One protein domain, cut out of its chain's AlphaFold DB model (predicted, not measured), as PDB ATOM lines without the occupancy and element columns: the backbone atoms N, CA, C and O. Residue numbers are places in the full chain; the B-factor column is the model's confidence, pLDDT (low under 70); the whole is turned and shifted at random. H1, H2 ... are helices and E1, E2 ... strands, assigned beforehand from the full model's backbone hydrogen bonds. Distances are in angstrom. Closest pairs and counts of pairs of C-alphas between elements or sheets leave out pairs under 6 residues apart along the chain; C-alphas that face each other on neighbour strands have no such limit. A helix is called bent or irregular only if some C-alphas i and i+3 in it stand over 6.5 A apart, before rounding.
ATOM      1  N   THR A   7     -44.969  39.558 -11.888       96.25
ATOM      2  CA  THR A   7     -44.379  39.142 -10.609       96.25
ATOM      3  C   THR A   7     -43.915  37.690 -10.695       96.25
ATOM      4  O   THR A   7     -44.252  36.989 -11.645       96.25
ATOM      5  N   GLY A   8     -43.177  37.239  -9.681       95.81
ATOM      6  CA  GLY A   8     -42.603  35.900  -9.589       95.81
ATOM      7  C   GLY A   8     -41.181  35.858 -10.141       95.81
ATOM      8  O   GLY A   8     -40.792  36.691 -10.956       95.81
ATOM      9  N   CYS A   9     -40.367  34.927  -9.659       95.81
ATOM     10  CA  CYS A   9     -39.054  34.597 -10.212       95.81
ATOM     11  C   CYS A   9     -38.598  33.258  -9.615       95.81
ATOM     12  O   CYS A   9     -39.143  32.800  -8.618       95.81
ATOM     13  N   TYR A  10     -37.563  32.654 -10.190       94.31
ATOM     14  CA  TYR A  10     -36.919  31.453  -9.659       94.31
ATOM     15  C   TYR A  10     -35.396  31.525  -9.819       94.31
ATOM     16  O   TYR A  10     -34.875  32.318 -10.615       94.31
ATOM     17  N   LYS A  11     -34.673  30.722  -9.027       94.06
ATOM     18  CA  LYS A  11     -33.204  30.636  -9.065       94.06
ATOM     19  C   LYS A  11     -32.746  30.177 -10.457       94.06
ATOM     20  O   LYS A  11     -33.259  29.192 -10.969       94.06
ATOM     21  N   ILE A  12     -31.772  30.889 -11.028       94.31
ATOM     22  CA  ILE A  12     -31.099  30.529 -12.290       94.31
ATOM     23  C   ILE A  12     -29.581  30.363 -12.114       94.31
ATOM     24  O   ILE A  12     -28.945  29.636 -12.863       94.31
ATOM     25  N   SER A  13     -28.993  30.997 -11.095       92.50
ATOM     26  CA  SER A  13     -27.567  30.891 -10.771       92.50
ATOM     27  C   SER A  13     -27.322  31.106  -9.277       92.50
ATOM     28  O   SER A  13     -28.233  31.491  -8.533       92.50
ATOM     29  N   ASP A  14     -26.089  30.897  -8.817       92.38
ATOM     30  CA  ASP A  14     -25.704  31.150  -7.420       92.38
ATOM     31  C   ASP A  14     -25.788  32.623  -7.017       92.38
ATOM     32  O   ASP A  14     -25.987  32.930  -5.841       92.38
ATOM     33  N   GLY A  15     -25.813  33.539  -7.990       88.44
ATOM     34  CA  GLY A  15     -26.148  34.945  -7.753       88.44
ATOM     35  C   GLY A  15     -27.570  35.165  -7.213       88.44
ATOM     36  O   GLY A  15     -27.898  36.265  -6.765       88.44
ATOM     37  N   CYS A  16     -28.449  34.157  -7.244       92.62
ATOM     38  CA  CYS A  16     -29.774  34.221  -6.623       92.62
ATOM     39  C   CYS A  16     -29.785  33.803  -5.148       92.62
ATOM     40  O   CYS A  16     -30.794  34.037  -4.483       92.62
ATOM     41  N   THR A  17     -28.711  33.203  -4.626       91.06
ATOM     42  CA  THR A  17     -28.670  32.677  -3.251       91.06
ATOM     43  C   THR A  17     -28.958  33.772  -2.223       91.06
ATOM     44  O   THR A  17     -29.752  33.564  -1.313       91.06
ATOM     45  N   ASN A  18     -28.427  34.978  -2.441       91.75
ATOM     46  CA  ASN A  18     -28.671  36.148  -1.591       91.75
ATOM     47  C   ASN A  18     -29.695  37.121  -2.203       91.75
ATOM     48  O   ASN A  18     -29.666  38.321  -1.933       91.75
ATOM     49  N   CYS A  19     -30.584  36.638  -3.077       92.75
ATOM     50  CA  CYS A  19     -31.608  37.481  -3.686       92.75
ATOM     51  C   CYS A  19     -32.545  38.038  -2.608       92.75
ATOM     52  O   CYS A  19     -33.299  37.297  -1.982       92.75
ATOM     53  N   TYR A  20     -32.546  39.358  -2.438       90.69
ATOM     54  CA  TYR A  20     -33.356  40.031  -1.422       90.69
ATOM     55  C   TYR A  20     -34.875  39.943  -1.663       90.69
ATOM     56  O   TYR A  20     -35.650  40.210  -0.748       90.69
ATOM     57  N   PHE A  21     -35.312  39.564  -2.873       92.12
ATOM     58  CA  PHE A  21     -36.732  39.419  -3.214       92.12
ATOM     59  C   PHE A  21     -37.247  37.975  -3.147       92.12
ATOM     60  O   PHE A  21     -38.256  37.742  -2.485       92.12
ATOM     61  N   TYR A  22     -36.571  37.020  -3.797       93.00
ATOM     62  CA  TYR A  22     -37.012  35.611  -3.891       93.00
ATOM     63  C   TYR A  22     -36.009  34.600  -3.325       93.00
ATOM     64  O   TYR A  22     -36.214  33.396  -3.456       93.00
ATOM     65  N   GLY A  23     -34.899  35.057  -2.742       91.19
ATOM     66  CA  GLY A  23     -33.923  34.162  -2.125       91.19
ATOM     67  C   GLY A  23     -34.495  33.457  -0.887       91.19
ATOM     68  O   GLY A  23     -35.535  33.874  -0.377       91.19
ATOM     69  N   PRO A  24     -33.810  32.428  -0.363       91.50
ATOM     70  CA  PRO A  24     -34.269  31.620   0.776       91.50
ATOM     71  C   PRO A  24     -34.648  32.412   2.034       91.50
ATOM     72  O   PRO A  24     -35.464  31.958   2.829       91.50
ATOM     73  N   HIS A  25     -34.074  33.605   2.209       90.44
ATOM     74  CA  HIS A  25     -34.305  34.479   3.364       90.44
ATOM     75  C   HIS A  25     -35.232  35.667   3.063       90.44
ATOM     76  O   HIS A  25     -35.410  36.546   3.906       90.44
ATOM     77  N   ALA A  26     -35.804  35.739   1.861       92.00
ATOM     78  CA  ALA A  26     -36.630  36.857   1.435       92.00
ATOM     79  C   ALA A  26     -38.120  36.629   1.722       92.00
ATOM     80  O   ALA A  26     -38.620  35.506   1.711       92.00
ATOM     81  N   LYS A  27     -38.876  37.725   1.878       88.62
ATOM     82  CA  LYS A  27     -40.324  37.691   2.169       88.62
ATOM     83  C   LYS A  27     -41.151  36.930   1.121       88.62
ATOM     84  O   LYS A  27     -42.228  36.439   1.444       88.62
ATOM     85  N   ARG A  28     -40.689  36.874  -0.134       90.00
ATOM     86  CA  ARG A  28     -41.396  36.212  -1.243       90.00
ATOM     87  C   ARG A  28     -40.777  34.872  -1.637       90.00
ATOM     88  O   ARG A  28     -41.058  34.380  -2.728       90.00
ATOM     89  N   TYR A  29     -39.952  34.273  -0.776       92.12
ATOM     90  CA  TYR A  29     -39.440  32.927  -1.011       92.12
ATOM     91  C   TYR A  29     -40.586  31.939  -1.296       92.12
ATOM     92  O   TYR A  29     -41.613  31.956  -0.617       92.12
ATOM     93  N   GLY A  30     -40.431  31.117  -2.337       88.75
ATOM     94  CA  GLY A  30     -41.441  30.151  -2.783       88.75
ATOM     95  C   GLY A  30     -42.588  30.734  -3.624       88.75
ATOM     96  O   GLY A  30     -43.349  29.968  -4.208       88.75
ATOM     97  N   GLN A  31     -42.706  32.060  -3.759       91.62
ATOM     98  CA  GLN A  31     -43.711  32.709  -4.617       91.62
ATOM     99  C   GLN A  31     -43.220  32.797  -6.068       91.62
ATOM    100  O   GLN A  31     -43.072  33.880  -6.636       91.62
ATOM    101  N   ASN A  32     -42.934  31.639  -6.659       92.38
ATOM    102  CA  ASN A  32     -42.257  31.549  -7.954       92.38
ATOM    103  C   ASN A  32     -43.221  31.596  -9.150       92.38
ATOM    104  O   ASN A  32     -42.771  31.559 -10.291       92.38
ATOM    105  N   THR A  33     -44.533  31.665  -8.909       96.38
ATOM    106  CA  THR A  33     -45.541  31.704  -9.973       96.38
ATOM    107  C   THR A  33     -45.444  33.009 -10.753       96.38
ATOM    108  O   THR A  33     -45.618  34.089 -10.184       96.38
ATOM    109  N   ILE A  34     -45.202  32.902 -12.061       97.62
ATOM    110  CA  ILE A  34     -45.129  34.065 -12.944       97.62
ATOM    111  C   ILE A  34     -46.536  34.505 -13.338       97.62
ATOM    112  O   ILE A  34     -47.318  33.717 -13.865       97.62
ATOM    113  N   GLN A  35     -46.876  35.764 -13.057       97.38
ATOM    114  CA  GLN A  35     -48.212  36.315 -13.308       97.38
ATOM    115  C   GLN A  35     -48.122  37.775 -13.758       97.38
ATOM    116  O   GLN A  35     -47.326  38.534 -13.200       97.38
ATOM    117  N   LYS A  36     -48.958  38.187 -14.725       97.94
ATOM    118  CA  LYS A  36     -49.145  39.611 -15.058       97.94
ATOM    119  C   LYS A  36     -49.640  40.377 -13.832       97.94
ATOM    120  O   LYS A  36     -50.473  39.873 -13.082       97.94
ATOM    121  N   THR A  37     -49.165  41.606 -13.655       97.56
ATOM    122  CA  THR A  37     -49.665  42.504 -12.609       97.56
ATOM    123  C   THR A  37     -50.737  43.445 -13.147       97.56
ATOM    124  O   THR A  37     -50.884  43.658 -14.350       97.56
ATOM    125  N   ASP A  38     -51.430  44.109 -12.228       97.12
ATOM    126  CA  ASP A  38     -52.311  45.244 -12.505       97.12
ATOM    127  C   ASP A  38     -51.553  46.508 -12.948       97.12
ATOM    128  O   ASP A  38     -52.168  47.560 -13.101       97.12
ATOM    129  N   LYS A  39     -50.228  46.446 -13.121       96.06
ATOM    130  CA  LYS A  39     -49.364  47.548 -13.577       96.06
ATOM    131  C   LYS A  39     -48.707  47.247 -14.919       96.06
ATOM    132  O   LYS A  39     -47.758  47.936 -15.291       96.06
ATOM    133  N   PHE A  40     -49.211  46.249 -15.639       98.25
ATOM    134  CA  PHE A  40     -48.685  45.821 -16.928       98.25
ATOM    135  C   PHE A  40     -48.456  46.990 -17.900       98.25
ATOM    136  O   PHE A  40     -47.338  47.198 -18.345       98.25
ATOM    137  N   ASP A  41     -49.461  47.833 -18.115       98.00
ATOM    138  CA  ASP A  41     -49.472  48.982 -19.034       98.00
ATOM    139  C   ASP A  41     -49.126  50.326 -18.359       98.00
ATOM    140  O   ASP A  41     -49.312  51.399 -18.934       98.00
ATOM    141  N   TRP A  42     -48.631  50.315 -17.116       97.38
ATOM    142  CA  TRP A  42     -48.494  51.531 -16.303       97.38
ATOM    143  C   TRP A  42     -47.732  52.700 -16.960       97.38
ATOM    144  O   TRP A  42     -48.175  53.841 -16.780       97.38
ATOM    145  N   PRO A  43     -46.652  52.485 -17.741       97.44
ATOM    146  CA  PRO A  43     -45.953  53.580 -18.406       97.44
ATOM    147  C   PRO A  43     -46.802  54.335 -19.426       97.44
ATOM    148  O   PRO A  43     -46.574  55.528 -19.601       97.44
ATOM    149  N   ILE A  44     -47.788  53.708 -20.063       97.88
ATOM    150  CA  ILE A  44     -48.643  54.383 -21.055       97.88
ATOM    151  C   ILE A  44     -49.964  54.881 -20.470       97.88
ATOM    152  O   ILE A  44     -50.701  55.601 -21.144       97.88
ATOM    153  N   ARG A  45     -50.263  54.576 -19.200       97.56
ATOM    154  CA  ARG A  45     -51.470  55.089 -18.543       97.56
ATOM    155  C   ARG A  45     -51.441  56.611 -18.475       97.56
ATOM    156  O   ARG A  45     -50.467  57.209 -18.005       97.56
ATOM    157  N   LYS A  46     -52.550  57.218 -18.886       97.88
ATOM    158  CA  LYS A  46     -52.757  58.667 -18.914       97.88
ATOM    159  C   LYS A  46     -53.799  59.091 -17.880       97.88
ATOM    160  O   LYS A  46     -54.657  58.300 -17.492       97.88
ATOM    161  N   ASN A  47     -53.706  60.330 -17.419       97.06
ATOM    162  CA  ASN A  47     -54.743  60.962 -16.607       97.06
ATOM    163  C   ASN A  47     -55.895  61.481 -17.493       97.06
ATOM    164  O   ASN A  47     -55.847  61.387 -18.719       97.06
ATOM    165  N   SER A  48     -56.923  62.083 -16.885       97.31
ATOM    166  CA  SER A  48     -58.072  62.657 -17.608       97.31
ATOM    167  C   SER A  48     -57.714  63.804 -18.564       97.31
ATOM    168  O   SER A  48     -58.510  64.138 -19.434       97.31
ATOM    169  N   LYS A  49     -56.522  64.394 -18.425       96.88
ATOM    170  CA  LYS A  49     -55.987  65.435 -19.316       96.88
ATOM    171  C   LYS A  49     -55.151  64.861 -20.467       96.88
ATOM    172  O   LYS A  49     -54.584  65.624 -21.239       96.88
ATOM    173  N   GLY A  50     -55.043  63.535 -20.576       96.75
ATOM    174  CA  GLY A  50     -54.249  62.866 -21.608       96.75
ATOM    175  C   GLY A  50     -52.740  62.848 -21.338       96.75
ATOM    176  O   GLY A  50     -51.974  62.429 -22.203       96.75
ATOM    177  N   GLU A  51     -52.285  63.259 -20.153       96.81
ATOM    178  CA  GLU A  51     -50.863  63.241 -19.797       96.81
ATOM    179  C   GLU A  51     -50.463  61.890 -19.202       96.81
ATOM    180  O   GLU A  51     -51.198  61.348 -18.375       96.81
ATOM    181  N   TYR A  52     -49.268  61.385 -19.526       97.44
ATOM    182  CA  TYR A  52     -48.740  60.183 -18.875       97.44
ATOM    183  C   TYR A  52     -48.658  60.357 -17.354       97.44
ATOM    184  O   TYR A  52     -48.106  61.342 -16.846       97.44
ATOM    185  N   ASN A  53     -49.143  59.348 -16.630       95.69
ATOM    186  CA  ASN A  53     -49.053  59.277 -15.173       95.69
ATOM    187  C   ASN A  53     -47.588  59.210 -14.719       95.69
ATOM    188  O   ASN A  53     -47.190  59.839 -13.739       95.69
ATOM    189  N   ILE A  54     -46.762  58.474 -15.467       95.12
ATOM    190  CA  ILE A  54     -45.315  58.436 -15.272       95.12
ATOM    191  C   ILE A  54     -44.681  59.555 -16.105       95.12
ATOM    192  O   ILE A  54     -44.532  59.408 -17.317       95.12
ATOM    193  N   LYS A  55     -44.264  60.649 -15.455       94.81
ATOM    194  CA  LYS A  55     -43.501  61.731 -16.109       94.81
ATOM    195  C   LYS A  55     -42.169  61.218 -16.679       94.81
ATOM    196  O   LYS A  55     -41.550  60.368 -16.035       94.81
ATOM    197  N   GLY A  56     -41.780  61.715 -17.854       95.25
ATOM    198  CA  GLY A  56     -40.520  61.402 -18.537       95.25
ATOM    199  C   GLY A  56     -39.281  62.035 -17.907       95.25
ATOM    200  O   GLY A  56     -39.319  62.490 -16.763       95.25
ATOM    201  N   ASN A  57     -38.195  62.069 -18.680       94.50
ATOM    202  CA  ASN A  57     -36.859  62.554 -18.331       94.50
ATOM    203  C   ASN A  57     -36.301  61.899 -17.062       94.50
ATOM    204  O   ASN A  57     -35.776  62.566 -16.170       94.50
ATOM    205  N   LYS A  58     -36.467  60.579 -16.957       93.56
ATOM    206  CA  LYS A  58     -36.006  59.795 -15.809       93.56
ATOM    207  C   LYS A  58     -35.688  58.358 -16.189       93.56
ATOM    208  O   LYS A  58     -36.153  57.859 -17.212       93.56
ATOM    209  N   ILE A  59     -34.997  57.681 -15.276       94.94
ATOM    210  CA  ILE A  59     -34.799  56.237 -15.325       94.94
ATOM    211  C   ILE A  59     -35.997  55.534 -14.675       94.94
ATOM    212  O   ILE A  59     -36.362  55.833 -13.532       94.94
ATOM    213  N   LEU A  60     -36.594  54.580 -15.383       95.38
ATOM    214  CA  LEU A  60     -37.612  53.675 -14.859       95.38
ATOM    215  C   LEU A  60     -37.024  52.266 -14.753       95.38
ATOM    216  O   LEU A  60     -36.884  51.547 -15.743       95.38
ATOM    217  N   ALA A  61     -36.680  51.871 -13.526       96.06
ATOM    218  CA  ALA A  61     -36.277  50.500 -13.242       96.06
ATOM    219  C   ALA A  61     -37.432  49.553 -13.591       96.06
ATOM    220  O   ALA A  61     -38.558  49.740 -13.118       96.06
ATOM    221  N   THR A  62     -37.144  48.567 -14.432       96.88
ATOM    222  CA  THR A  62     -38.128  47.648 -15.003       96.88
ATOM    223  C   THR A  62     -37.759  46.227 -14.630       96.88
ATOM    224  O   THR A  62     -36.613  45.819 -14.821       96.88
ATOM    225  N   CYS A  63     -38.725  45.487 -14.089       96.44
ATOM    226  CA  CYS A  63     -38.509  44.135 -13.578       96.44
ATOM    227  C   CYS A  63     -37.436  44.068 -12.474       96.44
ATOM    228  O   CYS A  63     -36.641  43.135 -12.438       96.44
ATOM    229  N   PHE A  64     -37.382  45.045 -11.564       93.12
ATOM    230  CA  PHE A  64     -36.377  45.071 -10.489       93.12
ATOM    231  C   PHE A  64     -36.747  44.138  -9.324       93.12
ATOM    232  O   PHE A  64     -35.888  43.738  -8.534       93.12
ATOM    233  N   ALA A  65     -38.034  43.790  -9.222       93.31
ATOM    234  CA  ALA A  65     -38.588  42.819  -8.281       93.31
ATOM    235  C   ALA A  65     -38.989  41.495  -8.957       93.31
ATOM    236  O   ALA A  65     -39.747  40.713  -8.381       93.31
ATOM    237  N   THR A  66     -38.510  41.244 -10.176       95.25
ATOM    238  CA  THR A  66     -38.671  40.006 -10.956       95.25
ATOM    239  C   THR A  66     -37.478  39.895 -11.925       95.25
ATOM    240  O   THR A  66     -36.401  40.392 -11.609       95.25
ATOM    241  N   ASP A  67     -37.603  39.202 -13.052       96.06
ATOM    242  CA  ASP A  67     -36.624  39.212 -14.139       96.06
ATOM    243  C   ASP A  67     -37.353  39.448 -15.468       96.06
ATOM    244  O   ASP A  67     -38.447  38.927 -15.698       96.06
ATOM    245  N   PHE A  68     -36.769  40.271 -16.336       97.12
ATOM    246  CA  PHE A  68     -37.398  40.672 -17.590       97.12
ATOM    247  C   PHE A  68     -37.430  39.541 -18.637       97.12
ATOM    248  O   PHE A  68     -38.336  39.474 -19.474       97.12
ATOM    249  N   PHE A  69     -36.465  38.618 -18.582       97.06
ATOM    250  CA  PHE A  69     -36.297  37.551 -19.574       97.06
ATOM    251  C   PHE A  69     -36.835  36.193 -19.104       97.06
ATOM    252  O   PHE A  69     -36.357  35.145 -19.533       97.06
ATOM    253  N   LEU A  70     -37.841  36.190 -18.224       97.38
ATOM    254  CA  LEU A  70     -38.581  34.975 -17.867       97.38
ATOM    255  C   LEU A  70     -39.312  34.397 -19.095       97.38
ATOM    256  O   LEU A  70     -40.087  35.139 -19.698       97.38
ATOM    257  N   PRO A  71     -39.125  33.113 -19.449       96.88
ATOM    258  CA  PRO A  71     -39.831  32.474 -20.566       96.88
ATOM    259  C   PRO A  71     -41.353  32.625 -20.515       96.88
ATOM    260  O   PRO A  71     -42.005  32.882 -21.520       96.88
ATOM    261  N   GLU A  72     -41.932  32.550 -19.322       97.44
ATOM    262  CA  GLU A  72     -43.373  32.663 -19.094       97.44
ATOM    263  C   GLU A  72     -43.926  34.046 -19.475       97.44
ATOM    264  O   GLU A  72     -45.124  34.196 -19.711       97.44
ATOM    265  N   ALA A  73     -43.056  35.056 -19.555       97.56
ATOM    266  CA  ALA A  73     -43.411  36.402 -19.975       97.56
ATOM    267  C   ALA A  73     -43.236  36.634 -21.485       97.56
ATOM    268  O   ALA A  73     -43.546  37.734 -21.936       97.56
ATOM    269  N   ASP A  74     -42.767  35.658 -22.276       96.19
ATOM    270  CA  ASP A  74     -42.436  35.844 -23.701       96.19
ATOM    271  C   ASP A  74     -43.605  36.432 -24.509       96.19
ATOM    272  O   ASP A  74     -43.439  37.423 -25.225       96.19
ATOM    273  N   GLU A  75     -44.813  35.893 -24.328       95.06
ATOM    274  CA  GLU A  75     -46.003  36.377 -25.040       95.06
ATOM    275  C   GLU A  75     -46.415  37.792 -24.626       95.06
ATOM    276  O   GLU A  75     -46.968  38.548 -25.421       95.06
ATOM    277  N   TRP A  76     -46.115  38.188 -23.394       97.69
ATOM    278  CA  TRP A  76     -46.458  39.509 -22.875       97.69
ATOM    279  C   TRP A  76     -45.372  40.536 -23.184       97.69
ATOM    280  O   TRP A  76     -45.653  41.721 -23.357       97.69
ATOM    281  N   ARG A  77     -44.118  40.087 -23.284       97.06
ATOM    282  CA  ARG A  77     -42.956  40.945 -23.504       97.06
ATOM    283  C   ARG A  77     -43.035  41.683 -24.833       97.06
ATOM    284  O   ARG A  77     -42.573  42.815 -24.907       97.06
ATOM    285  N   LYS A  78     -43.673  41.092 -25.849       94.38
ATOM    286  CA  LYS A  78     -43.947  41.749 -27.142       94.38
ATOM    287  C   LYS A  78     -44.654  43.098 -26.943       94.38
ATOM    288  O   LYS A  78     -44.244  44.101 -27.513       94.38
ATOM    289  N   GLU A  79     -45.663  43.139 -26.076       96.81
ATOM    290  CA  GLU A  79     -46.409  44.362 -25.757       96.81
ATOM    291  C   GLU A  79     -45.598  45.319 -24.868       96.81
ATOM    292  O   GLU A  79     -45.607  46.530 -25.076       96.81
ATOM    293  N   VAL A  80     -44.816  44.781 -23.928       97.44
ATOM    294  CA  VAL A  80     -43.893  45.579 -23.105       97.44
ATOM    295  C   VAL A  80     -42.826  46.277 -23.951       97.44
ATOM    296  O   VAL A  80     -42.526  47.442 -23.693       97.44
ATOM    297  N   TRP A  81     -42.293  45.634 -24.991       96.06
ATOM    298  CA  TRP A  81     -41.384  46.289 -25.934       96.06
ATOM    299  C   TRP A  81     -42.058  47.439 -26.683       96.06
ATOM    300  O   TRP A  81     -41.459  48.507 -26.791       96.06
ATOM    301  N   SER A  82     -43.311  47.270 -27.118       95.62
ATOM    302  CA  SER A  82     -44.094  48.351 -27.734       95.62
ATOM    303  C   SER A  82     -44.284  49.539 -26.787       95.62
ATOM    304  O   SER A  82     -44.093  50.683 -27.195       95.62
ATOM    305  N   ILE A  83     -44.574  49.282 -25.507       96.69
ATOM    306  CA  ILE A  83     -44.673  50.323 -24.470       96.69
ATOM    307  C   ILE A  83     -43.341  51.064 -24.301       96.69
ATOM    308  O   ILE A  83     -43.314  52.294 -24.229       96.69
ATOM    309  N   ILE A  84     -42.229  50.330 -24.236       95.06
ATOM    310  CA  ILE A  84     -40.903  50.937 -24.096       95.06
ATOM    311  C   ILE A  84     -40.557  51.781 -25.332       95.06
ATOM    312  O   ILE A  84     -39.999  52.871 -25.201       95.06
ATOM    313  N   LYS A  85     -40.918  51.307 -26.528       93.31
ATOM    314  CA  LYS A  85     -40.731  52.030 -27.789       93.31
ATOM    315  C   LYS A  85     -41.559  53.318 -27.849       93.31
ATOM    316  O   LYS A  85     -41.070  54.316 -28.368       93.31
ATOM    317  N   GLU A  86     -42.780  53.318 -27.310       95.25
ATOM    318  CA  GLU A  86     -43.643  54.508 -27.222       95.25
ATOM    319  C   GLU A  86     -43.080  55.563 -26.259       95.25
ATOM    320  O   GLU A  86     -43.143  56.764 -26.523       95.25
ATOM    321  N   ARG A  87     -42.511  55.124 -25.133       95.69
ATOM    322  CA  ARG A  87     -41.993  55.997 -24.072       95.69
ATOM    323  C   ARG A  87     -40.532  56.385 -24.295       95.69
ATOM    324  O   ARG A  87     -39.681  56.151 -23.439       95.69
ATOM    325  N   THR A  88     -40.243  57.042 -25.418       93.75
ATOM    326  CA  THR A  88     -38.889  57.537 -25.752       93.75
ATOM    327  C   THR A  88     -38.369  58.606 -24.786       93.75
ATOM    328  O   THR A  88     -37.185  58.918 -24.788       93.75
ATOM    329  N   ASP A  89     -39.248  59.190 -23.971       95.12
ATOM    330  CA  ASP A  89     -38.925  60.150 -22.917       95.12
ATOM    331  C   ASP A  89     -38.477  59.484 -21.601       95.12
ATOM    332  O   ASP A  89     -38.228  60.185 -20.622       95.12
ATOM    333  N   ILE A  90     -38.393  58.152 -21.531       95.50
ATOM    334  CA  ILE A  90     -37.925  57.400 -20.357       95.50
ATOM    335  C   ILE A  90     -36.722  56.530 -20.728       95.50
ATOM    336  O   ILE A  90     -36.732  55.810 -21.723       95.50
ATOM    337  N   GLU A  91     -35.719  56.514 -19.850       94.44
ATOM    338  CA  GLU A  91     -34.653  55.512 -19.883       94.44
ATOM    339  C   GLU A  91     -35.092  54.275 -19.087       94.44
ATOM    340  O   GLU A  91     -35.319  54.339 -17.877       94.44
ATOM    341  N   PHE A  92     -35.233  53.124 -19.742       94.44
ATOM    342  CA  PHE A  92     -35.625  51.887 -19.064       94.44
ATOM    343  C   PHE A  92     -34.386  51.118 -18.604       94.44
ATOM    344  O   PHE A  92     -33.563  50.703 -19.418       94.44
ATOM    345  N   LEU A  93     -34.271  50.901 -17.291       94.44
ATOM    346  CA  LEU A  93     -33.191  50.111 -16.699       94.44
ATOM    347  C   LEU A  93     -33.681  48.690 -16.423       94.44
ATOM    348  O   LEU A  93     -34.507  48.483 -15.533       94.44
ATOM    349  N   ILE A  94     -33.138  47.725 -17.161       94.44
ATOM    350  CA  ILE A  94     -33.407  46.295 -16.996       94.44
ATOM    351  C   ILE A  94     -32.135  45.619 -16.493       94.44
ATOM    352  O   ILE A  94     -31.096  45.669 -17.149       94.44
ATOM    353  N   LEU A  95     -32.230  44.966 -15.335       92.56
ATOM    354  CA  LEU A  95     -31.196  44.077 -14.814       92.56
ATOM    355  C   LEU A  95     -31.707  42.643 -14.899       92.56
ATOM    356  O   LEU A  95     -32.857  42.368 -14.567       92.56
ATOM    357  N   THR A  96     -30.855  41.719 -15.329       94.06
ATOM    358  CA  THR A  96     -31.239  40.317 -15.500       94.06
ATOM    359  C   THR A  96     -30.105  39.390 -15.091       94.06
ATOM    360  O   THR A  96     -28.931  39.738 -15.214       94.06
ATOM    361  N   LYS A  97     -30.460  38.191 -14.624       93.75
ATOM    362  CA  LYS A  97     -29.519  37.062 -14.494       93.75
ATOM    363  C   LYS A  97     -29.715  36.012 -15.592       93.75
ATOM    364  O   LYS A  97     -29.061  34.978 -15.569       93.75
ATOM    365  N   ARG A  98     -30.622  36.262 -16.535       94.31
ATOM    366  CA  ARG A  98     -30.984  35.396 -17.666       94.31
ATOM    367  C   ARG A  98     -30.456  35.987 -18.972       94.31
ATOM    368  O   ARG A  98     -31.176  36.049 -19.963       94.31
ATOM    369  N   ILE A  99     -29.212  36.472 -18.959       92.69
ATOM    370  CA  ILE A  99     -28.643  37.193 -20.104       92.69
ATOM    371  C   ILE A  99     -28.571  36.330 -21.370       92.69
ATOM    372  O   ILE A  99     -28.704  36.856 -22.469       92.69
ATOM    373  N   ASP A 100     -28.477  35.009 -21.222       93.81
ATOM    374  CA  ASP A 100     -28.471  34.064 -22.344       93.81
ATOM    375  C   ASP A 100     -29.752  34.145 -23.193       93.81
ATOM    376  O   ASP A 100     -29.720  33.888 -24.392       93.81
ATOM    377  N   ARG A 101     -30.870  34.591 -22.605       94.62
ATOM    378  CA  ARG A 101     -32.151  34.784 -23.303       94.62
ATOM    379  C   ARG A 101     -32.276  36.137 -23.994       94.62
ATOM    380  O   ARG A 101     -33.327  36.421 -24.566       94.62
ATOM    381  N   PHE A 102     -31.253  36.990 -23.927       91.25
ATOM    382  CA  PHE A 102     -31.323  38.352 -24.448       91.25
ATOM    383  C   PHE A 102     -31.723  38.368 -25.921       91.25
ATOM    384  O   PHE A 102     -32.761  38.933 -26.242       91.25
ATOM    385  N   LEU A 103     -30.960  37.687 -26.784       88.81
ATOM    386  CA  LEU A 103     -31.186  37.678 -28.234       88.81
ATOM    387  C   LEU A 103     -32.521  37.034 -28.629       88.81
ATOM    388  O   LEU A 103     -33.166  37.499 -29.562       88.81
ATOM    389  N   GLU A 104     -32.957  36.010 -27.896       90.44
ATOM    390  CA  GLU A 104     -34.249  35.339 -28.108       90.44
ATOM    391  C   GLU A 104     -35.438  36.233 -27.738       90.44
ATOM    392  O   GLU A 104     -36.543  36.066 -28.247       90.44
ATOM    393  N   SER A 105     -35.219  37.172 -26.818       92.06
ATOM    394  CA  SER A 105     -36.271  37.983 -26.210       92.06
ATOM    395  C   SER A 105     -36.427  39.363 -26.844       92.06
ATOM    396  O   SER A 105     -37.261  40.140 -26.368       92.06
TER     397      SER A 105
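What this domain is: This is residues 7 to 105 of the 123 residues of an uncharacterized protein of bioreactor metagenome (UniProt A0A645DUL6). Little of this domain is regular structure: a small pair of parallel strands, E1 and E2, with one helix, H1, running back between them in the chain, and a long stretch without named elements, residues 7 to 57, that reaches both ends of the longest axis. The 99 printed residues hold E1, H1 and E2 in that order, 26 residues in named elements, mixed in class. The whole is only just compact, close to loose, with a radius of gyration of the C-alphas of 14.8 A and spans of 45 by 30 by 23 A.

How they stand to each other: E1, residues 58 to 62, and E2, residues 90 to 94, are parallel neighbours at 33 degrees; N 60 and O 91 are within hydrogen-bond range at 2.8 A. With H1, residues 71 to 86, they form a strand-helix-strand unit, two parallel strands joined through a helix, its crossover right-handed. The closest C-alphas of H1 and E2, those of Ile 84 and Phe 92, are 7.4 A apart. In H1, 8 of 12 O i to N i+4 pairs are within hydrogen-bond range.

Where its parts are: E1 begins at C-alpha 58 (-36.006, 59.795, -15.809) and spans 12.4 A. H1 spans 23.3 A, is irregular, with C-alphas 72 and 75 7.5 A apart, and has a kink of 50 degrees near residue 78. E2 spans 12.5 A and ends at C-alpha 94 (-33.407, 46.295, -16.996).

The domain as a whole: The C-alphas farthest apart, those of Asp 14 and Lys 49, are 47.3 A apart. The printed part has no cut, the link from E1 to H1 is short and that from H1 to E2 tight. No printed residue is under 70 in pLDDT.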